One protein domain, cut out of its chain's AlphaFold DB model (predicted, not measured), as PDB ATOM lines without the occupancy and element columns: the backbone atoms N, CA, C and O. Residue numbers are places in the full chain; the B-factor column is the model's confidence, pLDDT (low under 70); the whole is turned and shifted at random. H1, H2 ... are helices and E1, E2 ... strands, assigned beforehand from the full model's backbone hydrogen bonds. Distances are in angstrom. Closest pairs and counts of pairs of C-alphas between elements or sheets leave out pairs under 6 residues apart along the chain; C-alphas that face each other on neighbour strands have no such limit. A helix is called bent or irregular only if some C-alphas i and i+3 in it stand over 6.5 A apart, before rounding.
ATOM      1  N   VAL A 125      -3.871 -48.019 -16.788       98.44
ATOM      2  CA  VAL A 125      -4.933 -48.760 -17.480       98.44
ATOM      3  C   VAL A 125      -5.570 -47.867 -18.540       98.44
ATOM      4  O   VAL A 125      -5.634 -46.652 -18.367       98.44
ATOM      5  N   GLU A 126      -6.053 -48.464 -19.622       98.38
ATOM      6  CA  GLU A 126      -6.556 -47.737 -20.792       98.38
ATOM      7  C   GLU A 126      -7.755 -48.460 -21.401       98.38
ATOM      8  O   GLU A 126      -7.768 -49.694 -21.446       98.38
ATOM      9  N   ASN A 127      -8.772 -47.729 -21.864       98.19
ATOM     10  CA  ASN A 127      -9.870 -48.318 -22.638       98.19
ATOM     11  C   ASN A 127      -9.517 -48.421 -24.130       98.19
ATOM     12  O   ASN A 127      -8.658 -47.704 -24.634       98.19
ATOM     13  N   MET A 128     -10.200 -49.302 -24.863       96.81
ATOM     14  CA  MET A 128     -10.084 -49.363 -26.324       96.81
ATOM     15  C   MET A 128     -10.327 -47.984 -26.943       96.81
ATOM     16  O   MET A 128     -11.100 -47.197 -26.410       96.81
ATOM     17  N   TYR A 129      -9.712 -47.716 -28.088       92.31
ATOM     18  CA  TYR A 129     -10.025 -46.560 -28.927       92.31
ATOM     19  C   TYR A 129     -11.155 -46.876 -29.925       92.31
ATOM     20  O   TYR A 129     -11.729 -47.974 -29.936       92.31
ATOM     21  N   GLY A 130     -11.480 -45.908 -30.786       91.88
ATOM     22  CA  GLY A 130     -12.478 -46.059 -31.842       91.88
ATOM     23  C   GLY A 130     -13.901 -46.200 -31.299       91.88
ATOM     24  O   GLY A 130     -14.203 -45.856 -30.156       91.88
ATOM     25  N   GLU A 131     -14.786 -46.776 -32.114       92.00
ATOM     26  CA  GLU A 131     -16.205 -46.962 -31.761       92.00
ATOM     27  C   GLU A 131     -16.400 -47.793 -30.479       92.00
ATOM     28  O   GLU A 131     -17.357 -47.590 -29.734       92.00
ATOM     29  N   VAL A 132     -15.479 -48.722 -30.187       94.75
ATOM     30  CA  VAL A 132     -15.514 -49.516 -28.948       94.75
ATOM     31  C   VAL A 132     -15.221 -48.640 -27.731       94.75
ATOM     32  O   VAL A 132     -15.890 -48.788 -26.709       94.75
ATOM     33  N   GLY A 133     -14.252 -47.732 -27.843       93.94
ATOM     34  CA  GLY A 133     -13.885 -46.782 -26.794       93.94
ATOM     35  C   GLY A 133     -14.945 -45.739 -26.495       93.94
ATOM     36  O   GLY A 133     -15.138 -45.353 -25.346       93.94
ATOM     37  N   MET A 134     -15.672 -45.326 -27.529       93.75
ATOM     38  CA  MET A 134     -16.706 -44.297 -27.442       93.75
ATOM     39  C   MET A 134     -18.069 -44.830 -26.966       93.75
ATOM     40  O   MET A 134     -19.046 -44.082 -26.922       93.75
ATOM     41  N   ASN A 135     -18.163 -46.111 -26.601       94.06
ATOM     42  CA  ASN A 135     -19.406 -46.727 -26.150       94.06
ATOM     43  C   ASN A 135     -19.770 -46.299 -24.717       94.06
ATOM     44  O   ASN A 135     -19.174 -46.761 -23.744       94.06
ATOM     45  N   SER A 136     -20.823 -45.491 -24.563       94.00
ATOM     46  CA  SER A 136     -21.269 -45.023 -23.244       94.00
ATOM     47  C   SER A 136     -21.872 -46.107 -22.345       94.00
ATOM     48  O   SER A 136     -22.018 -45.887 -21.148       94.00
ATOM     49  N   ARG A 137     -22.185 -47.300 -22.866       95.44
ATOM     50  CA  ARG A 137     -22.759 -48.408 -22.080       95.44
ATOM     51  C   ARG A 137     -21.715 -49.349 -21.491       95.44
ATOM     52  O   ARG A 137     -22.035 -50.094 -20.568       95.44
ATOM     53  N   ALA A 138     -20.506 -49.378 -22.043       95.62
ATOM     54  CA  ALA A 138     -19.450 -50.265 -21.575       95.62
ATOM     55  C   ALA A 138     -18.068 -49.702 -21.904       95.62
ATOM     56  O   ALA A 138     -17.755 -49.471 -23.067       95.62
ATOM     57  N   CYS A 139     -17.214 -49.595 -20.888       97.81
ATOM     58  CA  CYS A 139     -15.816 -49.223 -21.057       97.81
ATOM     59  C   CYS A 139     -14.953 -50.490 -21.080       97.81
ATOM     60  O   CYS A 139     -14.795 -51.166 -20.063       97.81
ATOM     61  N   ARG A 140     -14.456 -50.861 -22.262       97.62
ATOM     62  CA  ARG A 140     -13.641 -52.070 -22.468       97.62
ATOM     63  C   ARG A 140     -12.163 -51.715 -22.445       97.62
ATOM     64  O   ARG A 140     -11.796 -50.728 -23.068       97.62
ATOM     65  N   ASN A 141     -11.331 -52.510 -21.772       98.06
ATOM     66  CA  ASN A 141      -9.885 -52.285 -21.725       98.06
ATOM     67  C   ASN A 141      -9.236 -52.440 -23.107       98.06
ATOM     68  O   ASN A 141      -9.676 -53.264 -23.910       98.06
ATOM     69  N   HIS A 142      -8.169 -51.677 -23.343       97.25
ATOM     70  CA  HIS A 142      -7.270 -51.868 -24.471       97.25
ATOM     71  C   HIS A 142      -6.656 -53.278 -24.429       97.25
ATOM     72  O   HIS A 142      -6.448 -53.834 -23.347       97.25
ATOM     73  N   SER A 143      -6.372 -53.865 -25.594       94.44
ATOM     74  CA  SER A 143      -5.917 -55.260 -25.717       94.44
ATOM     75  C   SER A 143      -4.594 -55.536 -25.000       94.44
ATOM     76  O   SER A 143      -4.404 -56.621 -24.456       94.44
ATOM     77  N   GLU A 144      -3.695 -54.557 -24.978       95.94
ATOM     78  CA  GLU A 144      -2.410 -54.634 -24.272       95.94
ATOM     79  C   GLU A 144      -2.477 -54.123 -22.826       95.94
ATOM     80  O   GLU A 144      -1.525 -54.286 -22.062       95.94
ATOM     81  N   SER A 145      -3.596 -53.507 -22.438       97.44
ATOM     82  CA  SER A 145      -3.785 -52.989 -21.088       97.44
ATOM     83  C   SER A 145      -4.257 -54.080 -20.134       97.44
ATOM     84  O   SER A 145      -4.961 -55.019 -20.516       97.44
ATOM     85  N   ALA A 146      -3.927 -53.914 -18.854       98.00
ATOM     86  CA  ALA A 146      -4.595 -54.650 -17.792       98.00
ATOM     87  C   ALA A 146      -6.100 -54.316 -17.761       98.00
ATOM     88  O   ALA A 146      -6.570 -53.340 -18.352       98.00
ATOM     89  N   VAL A 147      -6.882 -55.120 -17.034       98.00
ATOM     90  CA  VAL A 147      -8.294 -54.796 -16.789       98.00
ATOM     91  C   VAL A 147      -8.405 -53.431 -16.100       98.00
ATOM     92  O   VAL A 147      -7.614 -53.119 -15.216       98.00
ATOM     93  N   LEU A 148      -9.402 -52.617 -16.466       98.25
ATOM     94  CA  LEU A 148      -9.513 -51.225 -15.989       98.25
ATOM     95  C   LEU A 148      -9.552 -51.106 -14.452       98.25
ATOM     96  O   LEU A 148      -9.035 -50.149 -13.872       98.25
ATOM     97  N   GLY A 149     -10.133 -52.097 -13.775       98.00
ATOM     98  CA  GLY A 149     -10.195 -52.158 -12.315       98.00
ATOM     99  C   GLY A 149      -8.871 -52.509 -11.623       98.00
ATOM    100  O   GLY A 149      -8.838 -52.535 -10.393       98.00
ATOM    101  N   ASP A 150      -7.792 -52.791 -12.362       98.19
ATOM    102  CA  ASP A 150      -6.486 -53.111 -11.787       98.19
ATOM    103  C   ASP A 150      -5.880 -51.879 -11.098       98.19
ATOM    104  O   ASP A 150      -5.424 -50.921 -11.729       98.19
ATOM    105  N   ARG A 151      -5.881 -51.917  -9.765       96.56
ATOM    106  CA  ARG A 151      -5.349 -50.854  -8.909       96.56
ATOM    107  C   ARG A 151      -3.836 -50.910  -8.738       96.56
ATOM    108  O   ARG A 151      -3.283 -49.981  -8.169       96.56
ATOM    109  N   THR A 152      -3.150 -51.935  -9.253       96.88
ATOM    110  CA  THR A 152      -1.679 -51.936  -9.299       96.88
ATOM    111  C   THR A 152      -1.133 -50.914 -10.304       96.88
ATOM    112  O   THR A 152       0.040 -50.542 -10.231       96.88
ATOM    113  N   LYS A 153      -1.982 -50.433 -11.222       97.06
ATOM    114  CA  LYS A 153      -1.725 -49.316 -12.139       97.06
ATOM    115  C   LYS A 153      -2.407 -48.085 -11.573       97.06
ATOM    116  O   LYS A 153      -3.629 -48.084 -11.484       97.06
ATOM    117  N   SER A 154      -1.669 -47.060 -11.153       94.38
ATOM    118  CA  SER A 154      -2.275 -45.894 -10.491       94.38
ATOM    119  C   SER A 154      -2.966 -44.940 -11.466       94.38
ATOM    120  O   SER A 154      -3.926 -44.281 -11.074       94.38
ATOM    121  N   LEU A 155      -2.541 -44.910 -12.731       97.06
ATOM    122  CA  LEU A 155      -3.068 -43.996 -13.744       97.06
ATOM    123  C   LEU A 155      -4.194 -44.626 -14.574       97.06
ATOM    124  O   LEU A 155      -4.192 -45.825 -14.851       97.06
ATOM    125  N   VAL A 156      -5.129 -43.792 -15.020       98.06
ATOM    126  CA  VAL A 156      -6.228 -44.160 -15.919       98.06
ATOM    127  C   VAL A 156      -6.195 -43.251 -17.148       98.06
ATOM    128  O   VAL A 156      -6.274 -42.030 -17.013       98.06
ATOM    129  N   LEU A 157      -6.102 -43.837 -18.341       98.25
ATOM    130  CA  LEU A 157      -6.255 -43.144 -19.618       98.25
ATOM    131  C   LEU A 157      -7.592 -43.520 -20.255       98.25
ATOM    132  O   LEU A 157      -7.956 -44.694 -20.303       98.25
ATOM    133  N   VAL A 158      -8.317 -42.520 -20.753       98.19
ATOM    134  CA  VAL A 158      -9.535 -42.726 -21.536       98.19
ATOM    135  C   VAL A 158      -9.345 -42.213 -22.960       98.19
ATOM    136  O   VAL A 158      -9.085 -41.033 -23.178       98.19
ATOM    137  N   ASN A 159      -9.509 -43.103 -23.928       96.62
ATOM    138  CA  ASN A 159      -9.645 -42.831 -25.346       96.62
ATOM    139  C   ASN A 159     -11.106 -42.534 -25.685       96.62
ATOM    140  O   ASN A 159     -11.998 -43.351 -25.432       96.62
ATOM    141  N   TYR A 160     -11.339 -41.381 -26.305       94.50
ATOM    142  CA  TYR A 160     -12.630 -40.976 -26.848       94.50
ATOM    143  C   TYR A 160     -12.427 -40.318 -28.217       94.50
ATOM    144  O   TYR A 160     -12.465 -39.100 -28.373       94.50
ATOM    145  N   PHE A 161     -12.160 -41.140 -29.225       90.88
ATOM    146  CA  PHE A 161     -11.987 -40.684 -30.597       90.88
ATOM    147  C   PHE A 161     -12.285 -41.801 -31.597       90.88
ATOM    148  O   PHE A 161     -12.240 -42.987 -31.254       90.88
ATOM    149  N   ARG A 162     -12.612 -41.420 -32.836       85.62
ATOM    150  CA  ARG A 162     -12.976 -42.354 -33.907       85.62
ATOM    151  C   ARG A 162     -11.751 -42.837 -34.662       85.62
ATOM    152  O   ARG A 162     -10.754 -42.139 -34.778       85.62
ATOM    153  N   MET A 163     -11.877 -44.019 -35.252       83.38
ATOM    154  CA  MET A 163     -10.900 -44.543 -36.198       83.38
ATOM    155  C   MET A 163     -11.635 -44.939 -37.490       83.38
ATOM    156  O   MET A 163     -12.451 -45.863 -37.443       83.38
ATOM    157  N   PRO A 164     -11.389 -44.263 -38.630       84.19
ATOM    158  CA  PRO A 164     -10.513 -43.097 -38.799       84.19
ATOM    159  C   PRO A 164     -11.080 -41.810 -38.152       84.19
ATOM    160  O   PRO A 164     -12.292 -41.720 -37.933       84.19
ATOM    161  N   PRO A 165     -10.232 -40.799 -37.882       83.25
ATOM    162  CA  PRO A 165     -10.668 -39.509 -37.354       83.25
ATOM    163  C   PRO A 165     -11.523 -38.746 -38.368       83.25
ATOM    164  O   PRO A 165     -11.169 -38.623 -39.541       83.25
ATOM    165  N   VAL A 166     -12.645 -38.182 -37.911       83.94
ATOM    166  CA  VAL A 166     -13.572 -37.419 -38.762       83.94
ATOM    167  C   VAL A 166     -13.820 -36.039 -38.164       83.94
ATOM    168  O   VAL A 166     -14.657 -35.860 -37.282       83.94
ATOM    169  N   GLN A 167     -13.139 -35.025 -38.706       84.19
ATOM    170  CA  GLN A 167     -13.209 -33.650 -38.199       84.19
ATOM    171  C   GLN A 167     -14.648 -33.113 -38.107       84.19
ATOM    172  O   GLN A 167     -14.977 -32.347 -37.198       84.19
ATOM    173  N   GLY A 168     -15.506 -33.470 -39.069       82.88
ATOM    174  CA  GLY A 168     -16.885 -32.981 -39.169       82.88
ATOM    175  C   GLY A 168     -17.797 -33.425 -38.022       82.88
ATOM    176  O   GLY A 168     -18.735 -32.701 -37.692       82.88
ATOM    177  N   THR A 169     -17.518 -34.567 -37.390       82.88
ATOM    178  CA  THR A 169     -18.368 -35.130 -36.329       82.88
ATOM    179  C   THR A 169     -17.849 -34.840 -34.922       82.88
ATOM    180  O   THR A 169     -18.647 -34.828 -33.984       82.88
ATOM    181  N   SER A 170     -16.572 -34.466 -34.776       82.81
ATOM    182  CA  SER A 170     -15.918 -34.232 -33.476       82.81
ATOM    183  C   SER A 170     -16.641 -33.212 -32.599       82.81
ATOM    184  O   SER A 170     -16.743 -33.382 -31.389       82.81
ATOM    185  N   CYS A 171     -17.232 -32.174 -33.202       81.94
ATOM    186  CA  CYS A 171     -18.008 -31.189 -32.446       81.94
ATOM    187  C   CYS A 171     -19.204 -31.826 -31.717       81.94
ATOM    188  O   CYS A 171     -19.436 -31.541 -30.541       81.94
ATOM    189  N   MET A 172     -19.955 -32.703 -32.391       79.81
ATOM    190  CA  MET A 172     -21.110 -33.376 -31.789       79.81
ATOM    191  C   MET A 172     -20.680 -34.416 -30.757       79.81
ATOM    192  O   MET A 172     -21.281 -34.487 -29.686       79.81
ATOM    193  N   GLU A 173     -19.631 -35.177 -31.063       81.31
ATOM    194  CA  GLU A 173     -19.073 -36.218 -30.193       81.31
ATOM    195  C   GLU A 173     -18.659 -35.631 -28.838       81.31
ATOM    196  O   GLU A 173     -19.177 -36.037 -27.793       81.31
ATOM    197  N   HIS A 174     -17.835 -34.577 -28.850       80.38
ATOM    198  CA  HIS A 174     -17.380 -33.914 -27.625       80.38
ATOM    199  C   HIS A 174     -18.499 -33.225 -26.839       80.38
ATOM    200  O   HIS A 174     -18.323 -32.946 -25.656       80.38
ATOM    201  N   SER A 175     -19.633 -32.924 -27.478       75.88
ATOM    202  CA  SER A 175     -20.731 -32.180 -26.850       75.88
ATOM    203  C   SER A 175     -21.826 -33.073 -26.258       75.88
ATOM    204  O   SER A 175     -22.672 -32.561 -25.531       75.88
ATOM    205  N   ARG A 176     -21.881 -34.371 -26.599       73.31
ATOM    206  CA  ARG A 176     -23.006 -35.243 -26.201       73.31
ATOM    207  C   ARG A 176     -22.616 -36.585 -25.587       73.31
ATOM    208  O   ARG A 176     -23.365 -37.055 -24.746       73.31
ATOM    209  N   GLY A 177     -21.493 -37.198 -25.969       83.69
ATOM    210  CA  GLY A 177     -21.160 -38.557 -25.504       83.69
ATOM    211  C   GLY A 177     -19.970 -38.648 -24.550       83.69
ATOM    212  O   GLY A 177     -19.881 -39.592 -23.769       83.69
ATOM    213  N   LEU A 178     -19.068 -37.665 -24.585       91.06
ATOM    214  CA  LEU A 178     -17.803 -37.720 -23.847       91.06
ATOM    215  C   LEU A 178     -17.994 -37.871 -22.326       91.06
ATOM    216  O   LEU A 178     -17.356 -38.721 -21.707       91.06
ATOM    217  N   MET A 179     -18.899 -37.092 -21.725       92.12
ATOM    218  CA  MET A 179     -19.170 -37.169 -20.281       92.12
ATOM    219  C   MET A 179     -19.717 -38.541 -19.870       92.12
ATOM    220  O   MET A 179     -19.270 -39.105 -18.873       92.12
ATOM    221  N   GLU A 180     -20.640 -39.113 -20.648       94.19
ATOM    222  CA  GLU A 180     -21.212 -40.431 -20.351       94.19
ATOM    223  C   GLU A 180     -20.141 -41.529 -20.380       94.19
ATOM    224  O   GLU A 180     -20.081 -42.355 -19.470       94.19
ATOM    225  N   VAL A 181     -19.255 -41.512 -21.385       96.00
ATOM    226  CA  VAL A 181     -18.137 -42.466 -21.463       96.00
ATOM    227  C   VAL A 181     -17.220 -42.334 -20.254       96.00
ATOM    228  O   VAL A 181     -16.829 -43.351 -19.686       96.00
ATOM    229  N   LEU A 182     -16.920 -41.116 -19.803       96.56
ATOM    230  CA  LEU A 182     -16.077 -40.915 -18.625       96.56
ATOM    231  C   LEU A 182     -16.704 -41.453 -17.342       96.56
ATOM    232  O   LEU A 182     -15.996 -42.089 -16.566       96.56
ATOM    233  N   HIS A 183     -18.012 -41.286 -17.131       97.12
ATOM    234  CA  HIS A 183     -18.700 -41.906 -15.992       97.12
ATOM    235  C   HIS A 183     -18.677 -43.439 -16.073       97.12
ATOM    236  O   HIS A 183     -18.392 -44.115 -15.081       97.12
ATOM    237  N   THR A 184     -18.921 -44.003 -17.256       98.12
ATOM    238  CA  THR A 184     -18.876 -45.456 -17.468       98.12
ATOM    239  C   THR A 184     -17.468 -46.015 -17.257       98.12
ATOM    240  O   THR A 184     -17.299 -47.046 -16.601       98.12
ATOM    241  N   CYS A 185     -16.439 -45.326 -17.751       98.38
ATOM    242  CA  CYS A 185     -15.045 -45.696 -17.531       98.38
ATOM    243  C   CYS A 185     -14.607 -45.493 -16.078       98.38
ATOM    244  O   CYS A 185     -13.867 -46.326 -15.570       98.38
ATOM    245  N   HIS A 186     -15.104 -44.470 -15.379       98.38
ATOM    246  CA  HIS A 186     -14.857 -44.274 -13.949       98.38
ATOM    247  C   HIS A 186     -15.331 -45.479 -13.127       98.38
ATOM    248  O   HIS A 186     -14.571 -46.015 -12.315       98.38
ATOM    249  N   ALA A 187     -16.555 -45.955 -13.380       98.25
ATOM    250  CA  ALA A 187     -17.086 -47.149 -12.729       98.25
ATOM    251  C   ALA A 187     -16.247 -48.398 -13.062       98.25
ATOM    252  O   ALA A 187     -15.842 -49.137 -12.161       98.25
ATOM    253  N   ALA A 188     -15.917 -48.605 -14.342       98.31
ATOM    254  CA  ALA A 188     -15.102 -49.738 -14.788       98.31
ATOM    255  C   ALA A 188     -13.660 -49.703 -14.242       98.31
ATOM    256  O   ALA A 188     -13.072 -50.754 -13.985       98.31
ATOM    257  N   ALA A 189     -13.107 -48.510 -14.012       98.06
ATOM    258  CA  ALA A 189     -11.777 -48.291 -13.449       98.06
ATOM    259  C   ALA A 189     -11.722 -48.434 -11.916       98.06
ATOM    260  O   ALA A 189     -10.735 -48.053 -11.279       98.06
ATOM    261  N   GLY A 190     -12.775 -48.982 -11.300       96.81
ATOM    262  CA  GLY A 190     -12.862 -49.150  -9.853       96.81
ATOM    263  C   GLY A 190     -13.037 -47.817  -9.130       96.81
ATOM    264  O   GLY A 190     -12.357 -47.570  -8.132       96.81
ATOM    265  N   ASN A 191     -13.932 -46.967  -9.638       96.94
ATOM    266  CA  ASN A 191     -14.239 -45.631  -9.120       96.94
ATOM    267  C   ASN A 191     -13.020 -44.698  -9.104       96.94
ATOM    268  O   ASN A 191     -12.804 -43.948  -8.151       96.94
ATOM    269  N   ARG A 192     -12.205 -44.753 -10.161       96.06
ATOM    270  CA  ARG A 192     -11.067 -43.850 -10.367       96.06
ATOM    271  C   ARG A 192     -11.319 -42.994 -11.590       96.06
ATOM    272  O   ARG A 192     -11.669 -43.505 -12.648       96.06
ATOM    273  N   TRP A 193     -11.203 -41.684 -11.425       97.25
ATOM    274  CA  TRP A 193     -11.333 -40.740 -12.530       97.25
ATOM    275  C   TRP A 193     -10.111 -40.793 -13.442       97.25
ATOM    276  O   TRP A 193      -9.009 -41.106 -12.994       97.25
ATOM    277  N   ALA A 194     -10.325 -40.511 -14.727       97.44
ATOM    278  CA  ALA A 194      -9.265 -40.511 -15.725       97.44
ATOM    279  C   ALA A 194      -8.206 -39.446 -15.403       97.44
ATOM    280  O   ALA A 194      -8.547 -38.292 -15.166       97.44
ATOM    281  N   ASN A 195      -6.929 -39.828 -15.445       95.88
ATOM    282  CA  ASN A 195      -5.779 -38.921 -15.391       95.88
ATOM    283  C   ASN A 195      -5.412 -38.387 -16.781       95.88
ATOM    284  O   ASN A 195      -4.750 -37.362 -16.902       95.88
ATOM    285  N   PHE A 196      -5.811 -39.091 -17.837       97.00
ATOM    286  CA  PHE A 196      -5.550 -38.692 -19.212       97.00
ATOM    287  C   PHE A 196      -6.799 -38.893 -20.055       97.00
ATOM    288  O   PHE A 196      -7.467 -39.922 -19.950       97.00
ATOM    289  N   LEU A 197      -7.082 -37.917 -20.913       95.62
ATOM    290  CA  LEU A 197      -8.137 -37.993 -21.914       95.62
ATOM    291  C   LEU A 197      -7.519 -37.771 -23.298       95.62
ATOM    292  O   LEU A 197      -6.953 -36.708 -23.565       95.62
ATOM    293  N   ALA A 198      -7.635 -38.774 -24.165       94.50
ATOM    294  CA  ALA A 198      -7.246 -38.700 -25.566       94.50
ATOM    295  C   ALA A 198      -8.489 -38.479 -26.438       94.50
ATOM    296  O   ALA A 198      -9.450 -39.248 -26.379       94.50
ATOM    297  N   VAL A 199      -8.463 -37.413 -27.239       92.19
ATOM    298  CA  VAL A 199      -9.534 -36.999 -28.158       92.19
ATOM    299  C   VAL A 199      -8.924 -36.421 -29.433       92.19
ATOM    300  O   VAL A 199      -7.875 -35.771 -29.383       92.19
ATOM    301  N   ASP A 200      -9.616 -36.572 -30.559       88.81
ATOM    302  CA  ASP A 200      -9.249 -35.900 -31.806       88.81
ATOM    303  C   ASP A 200      -9.851 -34.502 -31.877       88.81
ATOM    304  O   ASP A 200     -10.925 -34.254 -31.352       88.81
ATOM    305  N   TYR A 201      -9.192 -33.559 -32.558       87.69
ATOM    306  CA  TYR A 201      -9.733 -32.212 -32.807       87.69
ATOM    307  C   TYR A 201     -10.268 -31.496 -31.551       87.69
ATOM    308  O   TYR A 201     -11.300 -30.827 -31.607       87.69
ATOM    309  N   TYR A 202      -9.555 -31.593 -30.425       85.12
ATOM    310  CA  TYR A 202      -9.993 -31.136 -29.092       85.12
ATOM    311  C   TYR A 202     -10.546 -29.698 -29.005       85.12
ATOM    312  O   TYR A 202     -11.296 -29.375 -28.088       85.12
ATOM    313  N   LYS A 203     -10.191 -28.816 -29.950       83.75
ATOM    314  CA  LYS A 203     -10.713 -27.440 -30.029       83.75
ATOM    315  C   LYS A 203     -12.127 -27.346 -30.619       83.75
ATOM    316  O   LYS A 203     -12.740 -26.286 -30.542       83.75
ATOM    317  N   ARG A 204     -12.645 -28.406 -31.246       81.19
ATOM    318  CA  ARG A 204     -13.957 -28.415 -31.909       81.19
ATOM    319  C   ARG A 204     -15.023 -28.932 -30.954       81.19
ATOM    320  O   ARG A 204     -15.116 -30.131 -30.712       81.19
ATOM    321  N   SER A 205     -15.847 -28.031 -30.437       77.62
ATOM    322  CA  SER A 205     -16.990 -28.370 -29.586       77.62
ATOM    323  C   SER A 205     -18.008 -27.232 -29.553       77.62
ATOM    324  O   SER A 205     -17.671 -26.098 -29.896       77.62
ATOM    325  N   ASN A 206     -19.242 -27.523 -29.134       71.62
ATOM    326  CA  ASN A 206     -20.195 -26.485 -28.753       71.62
ATOM    327  C   ASN A 206     -19.934 -26.073 -27.296       71.62
ATOM    328  O   ASN A 206     -19.777 -26.925 -26.421       71.62
ATOM    329  N   GLY A 207     -19.922 -24.768 -27.015       76.62
ATOM    330  CA  GLY A 207     -19.646 -24.265 -25.666       76.62
ATOM    331  C   GLY A 207     -18.223 -24.599 -25.199       76.62
ATOM    332  O   GLY A 207     -17.265 -24.375 -25.933       76.62
ATOM    333  N   ARG A 208     -18.080 -25.099 -23.963       79.44
ATOM    334  CA  ARG A 208     -16.776 -25.425 -23.349       79.44
ATOM    335  C   ARG A 208     -16.252 -26.828 -23.716       79.44
ATOM    336  O   ARG A 208     -15.052 -27.055 -23.591       79.44
ATOM    337  N   GLY A 209     -17.115 -27.745 -24.167       83.25
ATOM    338  CA  GLY A 209     -16.756 -29.071 -24.695       83.25
ATOM    339  C   GLY A 209     -15.698 -29.837 -23.902       83.25
ATOM    340  O   GLY A 209     -15.836 -30.021 -22.697       83.25
ATOM    341  N   VAL A 210     -14.618 -30.250 -24.577       87.88
ATOM    342  CA  VAL A 210     -13.491 -30.977 -23.961       87.88
ATOM    343  C   VAL A 210     -12.923 -30.225 -22.753       87.88
ATOM    344  O   VAL A 210     -12.593 -30.851 -21.755       87.88
ATOM    345  N   PHE A 211     -12.861 -28.890 -22.781       89.25
ATOM    346  CA  PHE A 211     -12.347 -28.116 -21.647       89.25
ATOM    347  C   PHE A 211     -13.257 -28.200 -20.416       89.25
ATOM    348  O   PHE A 211     -12.749 -28.316 -19.310       89.25
ATOM    349  N   GLN A 212     -14.585 -28.243 -20.592       90.75
ATOM    350  CA  GLN A 212     -15.513 -28.480 -19.474       90.75
ATOM    351  C   GLN A 212     -15.272 -29.840 -18.823       90.75
ATOM    352  O   GLN A 212     -15.313 -29.978 -17.605       90.75
ATOM    353  N   VAL A 213     -15.025 -30.850 -19.653       91.69
ATOM    354  CA  VAL A 213     -14.731 -32.202 -19.188       91.69
ATOM    355  C   VAL A 213     -13.417 -32.242 -18.413       91.69
ATOM    356  O   VAL A 213     -13.335 -32.899 -17.380       91.69
ATOM    357  N   MET A 214     -12.405 -31.501 -18.868       91.25
ATOM    358  CA  MET A 214     -11.143 -31.353 -18.144       91.25
ATOM    359  C   MET A 214     -11.339 -30.684 -16.780       91.25
ATOM    360  O   MET A 214     -10.768 -31.146 -15.793       91.25
ATOM    361  N   ASP A 215     -12.164 -29.638 -16.700       92.69
ATOM    362  CA  ASP A 215     -12.488 -28.980 -15.429       92.69
ATOM    363  C   ASP A 215     -13.212 -29.928 -14.469       92.69
ATOM    364  O   ASP A 215     -12.892 -29.948 -13.281       92.69
ATOM    365  N   MET A 216     -14.129 -30.757 -14.979       94.56
ATOM    366  CA  MET A 216     -14.793 -31.794 -14.185       94.56
ATOM    367  C   MET A 216     -13.800 -32.831 -13.669       94.56
ATOM    368  O   MET A 216     -13.757 -33.079 -12.467       94.56
ATOM    369  N   LEU A 217     -12.970 -33.413 -14.539       95.38
ATOM    370  CA  LEU A 217     -12.034 -34.453 -14.111       95.38
ATOM    371  C   LEU A 217     -11.036 -33.915 -13.079       95.38
ATOM    372  O   LEU A 217     -10.784 -34.570 -12.069       95.38
ATOM    373  N   ASN A 218     -10.516 -32.702 -13.291       93.38
ATOM    374  CA  ASN A 218      -9.653 -32.040 -12.317       93.38
ATOM    375  C   ASN A 218     -10.393 -31.773 -11.000       93.38
ATOM    376  O   ASN A 218      -9.845 -32.053  -9.939       93.38
ATOM    377  N   GLY A 219     -11.637 -31.286 -11.039       94.25
ATOM    378  CA  GLY A 219     -12.448 -31.080  -9.838       94.25
ATOM    379  C   GLY A 219     -12.673 -32.374  -9.059       94.25
ATOM    380  O   GLY A 219     -12.484 -32.411  -7.839       94.25
ATOM    381  N   MET A 220     -12.980 -33.462  -9.761       94.50
ATOM    382  CA  MET A 220     -13.218 -34.763  -9.155       94.50
ATOM    383  C   MET A 220     -11.954 -35.367  -8.541       94.50
ATOM    384  O   MET A 220     -12.018 -35.917  -7.443       94.50
ATOM    385  N   LEU A 221     -10.804 -35.232  -9.204       91.00
ATOM    386  CA  LEU A 221      -9.524 -35.718  -8.688       91.00
ATOM    387  C   LEU A 221      -8.989 -34.870  -7.522       91.00
ATOM    388  O   LEU A 221      -8.381 -35.405  -6.599       91.00
ATOM    389  N   ILE A 222      -9.200 -33.551  -7.548       87.94
ATOM    390  CA  ILE A 222      -8.627 -32.613  -6.569       87.94
ATOM    391  C   ILE A 222      -9.484 -32.493  -5.309       87.94
ATOM    392  O   ILE A 222      -8.944 -32.439  -4.202       87.94
ATOM    393  N   CYS A 223     -10.802 -32.384  -5.472       91.75
ATOM    394  CA  CYS A 223     -11.705 -32.021  -4.383       91.75
ATOM    395  C   CYS A 223     -13.058 -32.749  -4.404       91.75
ATOM    396  O   CYS A 223     -13.889 -32.482  -3.540       91.75
ATOM    397  N   GLY A 224     -13.290 -33.664  -5.352       93.06
ATOM    398  CA  GLY A 224     -14.544 -34.414  -5.460       93.06
ATOM    399  C   GLY A 224     -15.739 -33.579  -5.935       93.06
ATOM    400  O   GLY A 224     -16.872 -33.908  -5.590       93.06
ATOM    401  N   HIS A 225     -15.497 -32.499  -6.683       94.06
ATOM    402  CA  HIS A 225     -16.546 -31.662  -7.271       94.06
ATOM    403  C   HIS A 225     -16.567 -31.772  -8.798       94.06
ATOM    404  O   HIS A 225     -15.519 -31.874  -9.425       94.06
ATOM    405  N   ASP A 226     -17.749 -31.639  -9.403       93.00
ATOM    406  CA  ASP A 226     -17.941 -31.740 -10.861       93.00
ATOM    407  C   ASP A 226     -17.349 -30.560 -11.669       93.00
ATOM    408  O   ASP A 226     -17.506 -30.499 -12.888       93.00
ATOM    409  N   ASP A 227     -16.685 -29.607 -11.009       93.25
ATOM    410  CA  ASP A 227     -15.952 -28.501 -11.629       93.25
ATOM    411  C   ASP A 227     -14.807 -28.061 -10.698       93.25
ATOM    412  O   ASP A 227     -15.019 -27.764  -9.518       93.25
ATOM    413  N   VAL A 228     -13.583 -27.987 -11.224       91.88
ATOM    414  CA  VAL A 228     -12.392 -27.542 -10.485       91.88
ATOM    415  C   VAL A 228     -12.530 -26.131  -9.904       91.88
ATOM    416  O   VAL A 228     -11.949 -25.833  -8.862       91.88
ATOM    417  N   HIS A 229     -13.334 -25.256 -10.509       92.12
ATOM    418  CA  HIS A 229     -13.598 -23.918  -9.980       92.12
ATOM    419  C   HIS A 229     -14.400 -23.943  -8.667       92.12
ATOM    420  O   HIS A 229     -14.385 -22.956  -7.927       92.12
ATOM    421  N   ALA A 230     -15.069 -25.059  -8.352       92.44
ATOM    422  CA  ALA A 230     -15.743 -25.282  -7.075       92.44
ATOM    423  C   ALA A 230     -14.794 -25.795  -5.976       92.44
ATOM    424  O   ALA A 230     -15.148 -25.742  -4.795       92.44
ATOM    425  N   CYS A 231     -13.575 -26.227  -6.325       87.12
ATOM    426  CA  CYS A 231     -12.525 -26.489  -5.347       87.12
ATOM    427  C   CYS A 231     -12.126 -25.151  -4.701       87.12
ATOM    428  O   CYS A 231     -11.314 -24.399  -5.239       87.12
ATOM    429  N   GLY A 232     -12.737 -24.796  -3.568       77.06
ATOM    430  CA  GLY A 232     -12.459 -23.533  -2.882       77.06
ATOM    431  C   GLY A 232     -10.957 -23.305  -2.635       77.06
ATOM    432  O   GLY A 232     -10.165 -24.242  -2.579       77.06
ATOM    433  N   ARG A 233     -10.550 -22.048  -2.404       58.44
ATOM    434  CA  ARG A 233      -9.143 -21.607  -2.220       58.44
ATOM    435  C   ARG A 233      -8.332 -22.298  -1.094       58.44
ATOM    436  O   ARG A 233      -7.218 -21.864  -0.819       58.44
ATOM    437  N   ARG A 234      -8.864 -23.301  -0.382       47.72
ATOM    438  CA  ARG A 234      -8.288 -23.841   0.866       47.72
ATOM    439  C   ARG A 234      -7.779 -25.276   0.836       47.72
ATOM    440  O   ARG A 234      -7.271 -25.730   1.856       47.72
ATOM    441  N   THR A 235      -7.802 -25.965  -0.291       44.97
ATOM    442  CA  THR A 235      -7.115 -27.254  -0.395       44.97
ATOM    443  C   THR A 235      -6.092 -27.160  -1.505       44.97
ATOM    444  O   THR A 235      -6.439 -27.281  -2.672       44.97
ATOM    445  N   SER A 236      -4.826 -26.932  -1.154       45.44
ATOM    446  CA  SER A 236      -3.734 -27.373  -2.020       45.44
ATOM    447  C   SER A 236      -3.790 -28.902  -2.000       45.44
ATOM    448  O   SER A 236      -3.451 -29.483  -0.962       45.44
ATOM    449  N   PRO A 237      -4.263 -29.572  -3.065       44.53
ATOM    450  CA  PRO A 237      -4.349 -31.023  -3.050       44.53
ATOM    451  C   PRO A 237      -2.934 -31.617  -2.953       44.53
ATOM    452  O   PRO A 237      -1.933 -30.935  -3.227       44.53
ATOM    453  N   PRO A 238      -2.782 -32.901  -2.599       42.34
ATOM    454  CA  PRO A 238      -1.679 -33.656  -3.169       42.34
ATOM    455  C   PRO A 238      -1.834 -33.567  -4.698       42.34
ATOM    456  O   PRO A 238      -2.752 -34.127  -5.278       42.34
ATOM    457  N   LEU A 239      -0.995 -32.758  -5.351       47.66
ATOM    458  CA  LEU A 239      -1.087 -32.435  -6.780       47.66
ATOM    459  C   LEU A 239      -0.658 -33.613  -7.687       47.66
ATOM    460  O   LEU A 239      -0.077 -33.382  -8.736       47.66
ATOM    461  N   SER A 240      -0.908 -34.863  -7.294       40.94
ATOM    462  CA  SER A 240      -0.768 -36.069  -8.130       40.94
ATOM    463  C   SER A 240      -1.931 -36.238  -9.127       40.94
ATOM    464  O   SER A 240      -2.037 -37.252  -9.810       40.94
ATOM    465  N   CYS A 241      -2.821 -35.244  -9.188       35.84
ATOM    466  CA  CYS A 241      -4.194 -35.323  -9.680       35.84
ATOM    467  C   CYS A 241      -4.503 -34.293 -10.785       35.84
ATOM    468  O   CYS A 241      -5.602 -33.750 -10.835       35.84
ATOM    469  N   TRP A 242      -3.533 -33.984 -11.649       40.81
ATOM    470  CA  TRP A 242      -3.795 -33.201 -12.860       40.81
ATOM    471  C   TRP A 242      -4.198 -34.133 -13.993       40.81
ATOM    472  O   TRP A 242      -3.490 -35.104 -14.265       40.81
ATOM    473  N   VAL A 243      -5.295 -33.813 -14.678       37.88
ATOM    474  CA  VAL A 243      -5.579 -34.416 -15.976       37.88
ATOM    475  C   VAL A 243      -4.792 -33.672 -17.035       37.88
ATOM    476  O   VAL A 243      -5.002 -32.475 -17.239       37.88
ATOM    477  N   ALA A 244      -3.896 -34.374 -17.726       45.66
ATOM    478  CA  ALA A 244      -3.306 -33.837 -18.941       45.66
ATOM    479  C   ALA A 244      -4.205 -34.204 -20.124       45.66
ATOM    480  O   ALA A 244      -4.605 -35.359 -20.294       45.66
ATOM    481  N   LEU A 245      -4.517 -33.216 -20.959       37.62
ATOM    482  CA  LEU A 245      -5.137 -33.483 -22.245       37.62
ATOM    483  C   LEU A 245      -4.069 -34.089 -23.154       37.62
ATOM    484  O   LEU A 245      -3.146 -33.391 -23.582       37.62
ATOM    485  N   THR A 246      -4.194 -35.370 -23.485       38.28
ATOM    486  CA  THR A 246      -3.286 -36.012 -24.435       38.28
ATOM    487  C   THR A 246      -3.775 -35.720 -25.852       38.28
ATOM    488  O   THR A 246      -4.240 -36.603 -26.563       38.28
ATOM    489  N   ALA A 247      -3.696 -34.461 -26.282       30.98
ATOM    490  CA  ALA A 247      -3.991 -34.102 -27.664       30.98
ATOM    491  C   ALA A 247      -2.856 -34.578 -28.591       30.98
ATOM    492  O   ALA A 247      -1.674 -34.471 -28.261       30.98
ATOM    493  N   THR A 248      -3.194 -35.049 -29.787       31.67
ATOM    494  CA  THR A 248      -2.296 -35.247 -30.942       31.67
ATOM    495  C   THR A 248      -1.832 -33.900 -31.532       31.67
ATOM    496  O   THR A 248      -1.830 -33.688 -32.742       31.67
ATOM    497  N   ARG A 249      -1.462 -32.931 -30.680       40.97
ATOM    498  CA  ARG A 249      -1.062 -31.583 -31.100       40.97
ATOM    499  C   ARG A 249       0.177 -31.116 -30.349       40.97
ATOM    500  O   ARG A 249       0.135 -30.933 -29.137       40.97
ATOM    501  N   VAL A 250       1.233 -30.832 -31.100       32.19
ATOM    502  CA  VAL A 250       2.334 -29.974 -30.659       32.19
ATOM    503  C   VAL A 250       2.199 -28.638 -31.403       32.19
ATOM    504  O   VAL A 250       1.759 -28.588 -32.552       32.19
ATOM    505  N   ALA A 251       2.338 -27.546 -30.647       32.78
ATOM    506  CA  ALA A 251       2.313 -26.135 -31.058       32.78
ATOM    507  C   ALA A 251       1.442 -25.734 -32.279       32.78
ATOM    508  O   ALA A 251       1.889 -25.102 -33.233       32.78
ATOM    509  N   GLY A 252       0.131 -25.994 -32.222       28.14
ATOM    510  CA  GLY A 252      -0.844 -25.288 -33.070       28.14
ATOM    511  C   GLY A 252      -1.119 -25.874 -34.460       28.14
ATOM    512  O   GLY A 252      -2.107 -25.468 -35.076       28.14
ATOM    513  N   ARG A 253      -0.392 -26.895 -34.924       33.56
ATOM    514  CA  ARG A 253      -0.750 -27.638 -36.149       33.56
ATOM    515  C   ARG A 253      -1.616 -28.844 -35.806       33.56
ATOM    516  O   ARG A 253      -1.247 -29.646 -34.965       33.56
ATOM    517  N   GLU A 254      -2.825 -28.913 -36.360       39.41
ATOM    518  CA  GLU A 254      -3.633 -30.140 -36.296       39.41
ATOM    519  C   GLU A 254      -2.962 -31.167 -37.218       39.41
ATOM    520  O   GLU A 254      -2.711 -30.857 -38.383       39.41
ATOM    521  N   MET A 255      -2.628 -32.357 -36.708       37.00
ATOM    522  CA  MET A 255      -2.225 -33.465 -37.573       37.00
ATOM    523  C   MET A 255      -3.454 -33.878 -38.389       37.00
ATOM    524  O   MET A 255      -4.468 -34.312 -37.844       37.00
ATOM    525  N   HIS A 256      -3.402 -33.643 -39.699       38.81
ATOM    526  CA  HIS A 256      -4.485 -33.970 -40.617       38.81
ATOM    527  C   HIS A 256      -4.180 -35.306 -41.294       38.81
ATOM    528  O   HIS A 256      -3.217 -35.426 -42.047       38.81
ATOM    529  N   HIS A 257      -5.022 -36.302 -41.023       33.78
ATOM    530  CA  HIS A 257      -4.997 -37.591 -41.699       33.78
ATOM    531  C   HIS A 257      -5.507 -37.457 -43.136       33.78
ATOM    532  O   HIS A 257      -6.682 -37.176 -43.366       33.78
ATOM    533  N   THR A 258      -4.646 -37.748 -44.103       25.00
ATOM    534  CA  THR A 258      -5.055 -38.357 -45.373       25.00
ATOM    535  C   THR A 258      -4.654 -39.824 -45.314       25.00
ATOM    536  O   THR A 258      -3.536 -40.174 -45.678       25.00
ATOM    537  N   SER A 259      -5.545 -40.692 -44.826       25.69
ATOM    538  CA  SER A 259      -5.413 -42.129 -45.077       25.69
ATOM    539  C   SER A 259      -5.700 -42.372 -46.555       25.69
ATOM    540  O   SER A 259      -6.841 -42.241 -46.998       25.69
ATOM    541  N   LEU A 260      -4.663 -42.701 -47.320       24.06
ATOM    542  CA  LEU A 260      -4.826 -43.459 -48.556       24.06
ATOM    543  C   LEU A 260      -4.952 -44.941 -48.175       24.06
ATOM    544  O   LEU A 260      -4.255 -45.402 -47.271       24.06
ATOM    545  N   MET A 261      -5.918 -45.604 -48.816       27.50
ATOM    546  CA  MET A 261      -6.237 -47.033 -48.696       27.50
ATOM    547  C   MET A 261      -5.037 -47.936 -48.971       27.50
ATOM    548  O   MET A 261      -4.210 -47.559 -49.833       27.50
TER     549      MET A 261
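This is residues 125 to 261 of the 261 residues of an uncharacterized protein of Triticum turgidum subsp. durum (UniProt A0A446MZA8). Little regular structure: two short parallel strands, E1 and E2, make a small wall with H3 over E1 and H4 near E2; the unnamed residues 223 to 261 pass E2 and end as a tail. The printed part has 137 residues, of which only 47 are in named elements, and these are mostly helix, in the order H1, E1, H2, H3, E2, H4 along the chain. The whole is compact, radius of gyration of the C-alphas 15.0 A, spanning 52 by 32 by 27 A.

H1 is residues 130 to 133, from C-alpha 130 at (-12.478, -46.059, -31.842); E1, 155 to 159; H2, 167 to 176, irregular, C-alphas 168 and 171 being 7.0 A apart; H3, 178 to 188, 15.3 A; E2, 196 to 198; H4, 209 to 222, 20.2 A, to C-alpha 222 at (-8.627, -32.613, -6.569).

E1, H2, H3 and E2 make a strand-helix-strand unit, parallel neighbours joined through helices, right-handed; N 158 and O 196 are 2.8 A apart. H2 and H4 touch only at their ends, closest C-alphas Ser 175 and Gly 209, 5.5 A. Every O i to N i+4 pair is within hydrogen-bond range in H3 and H4, 4 of 6 in H2.

C-alphas 234 and 261, the farthest apart, are 54.8 A apart. The printed part has no cut; H1 to E1 is a long link. Residues 233 to 261 have pLDDT under 70.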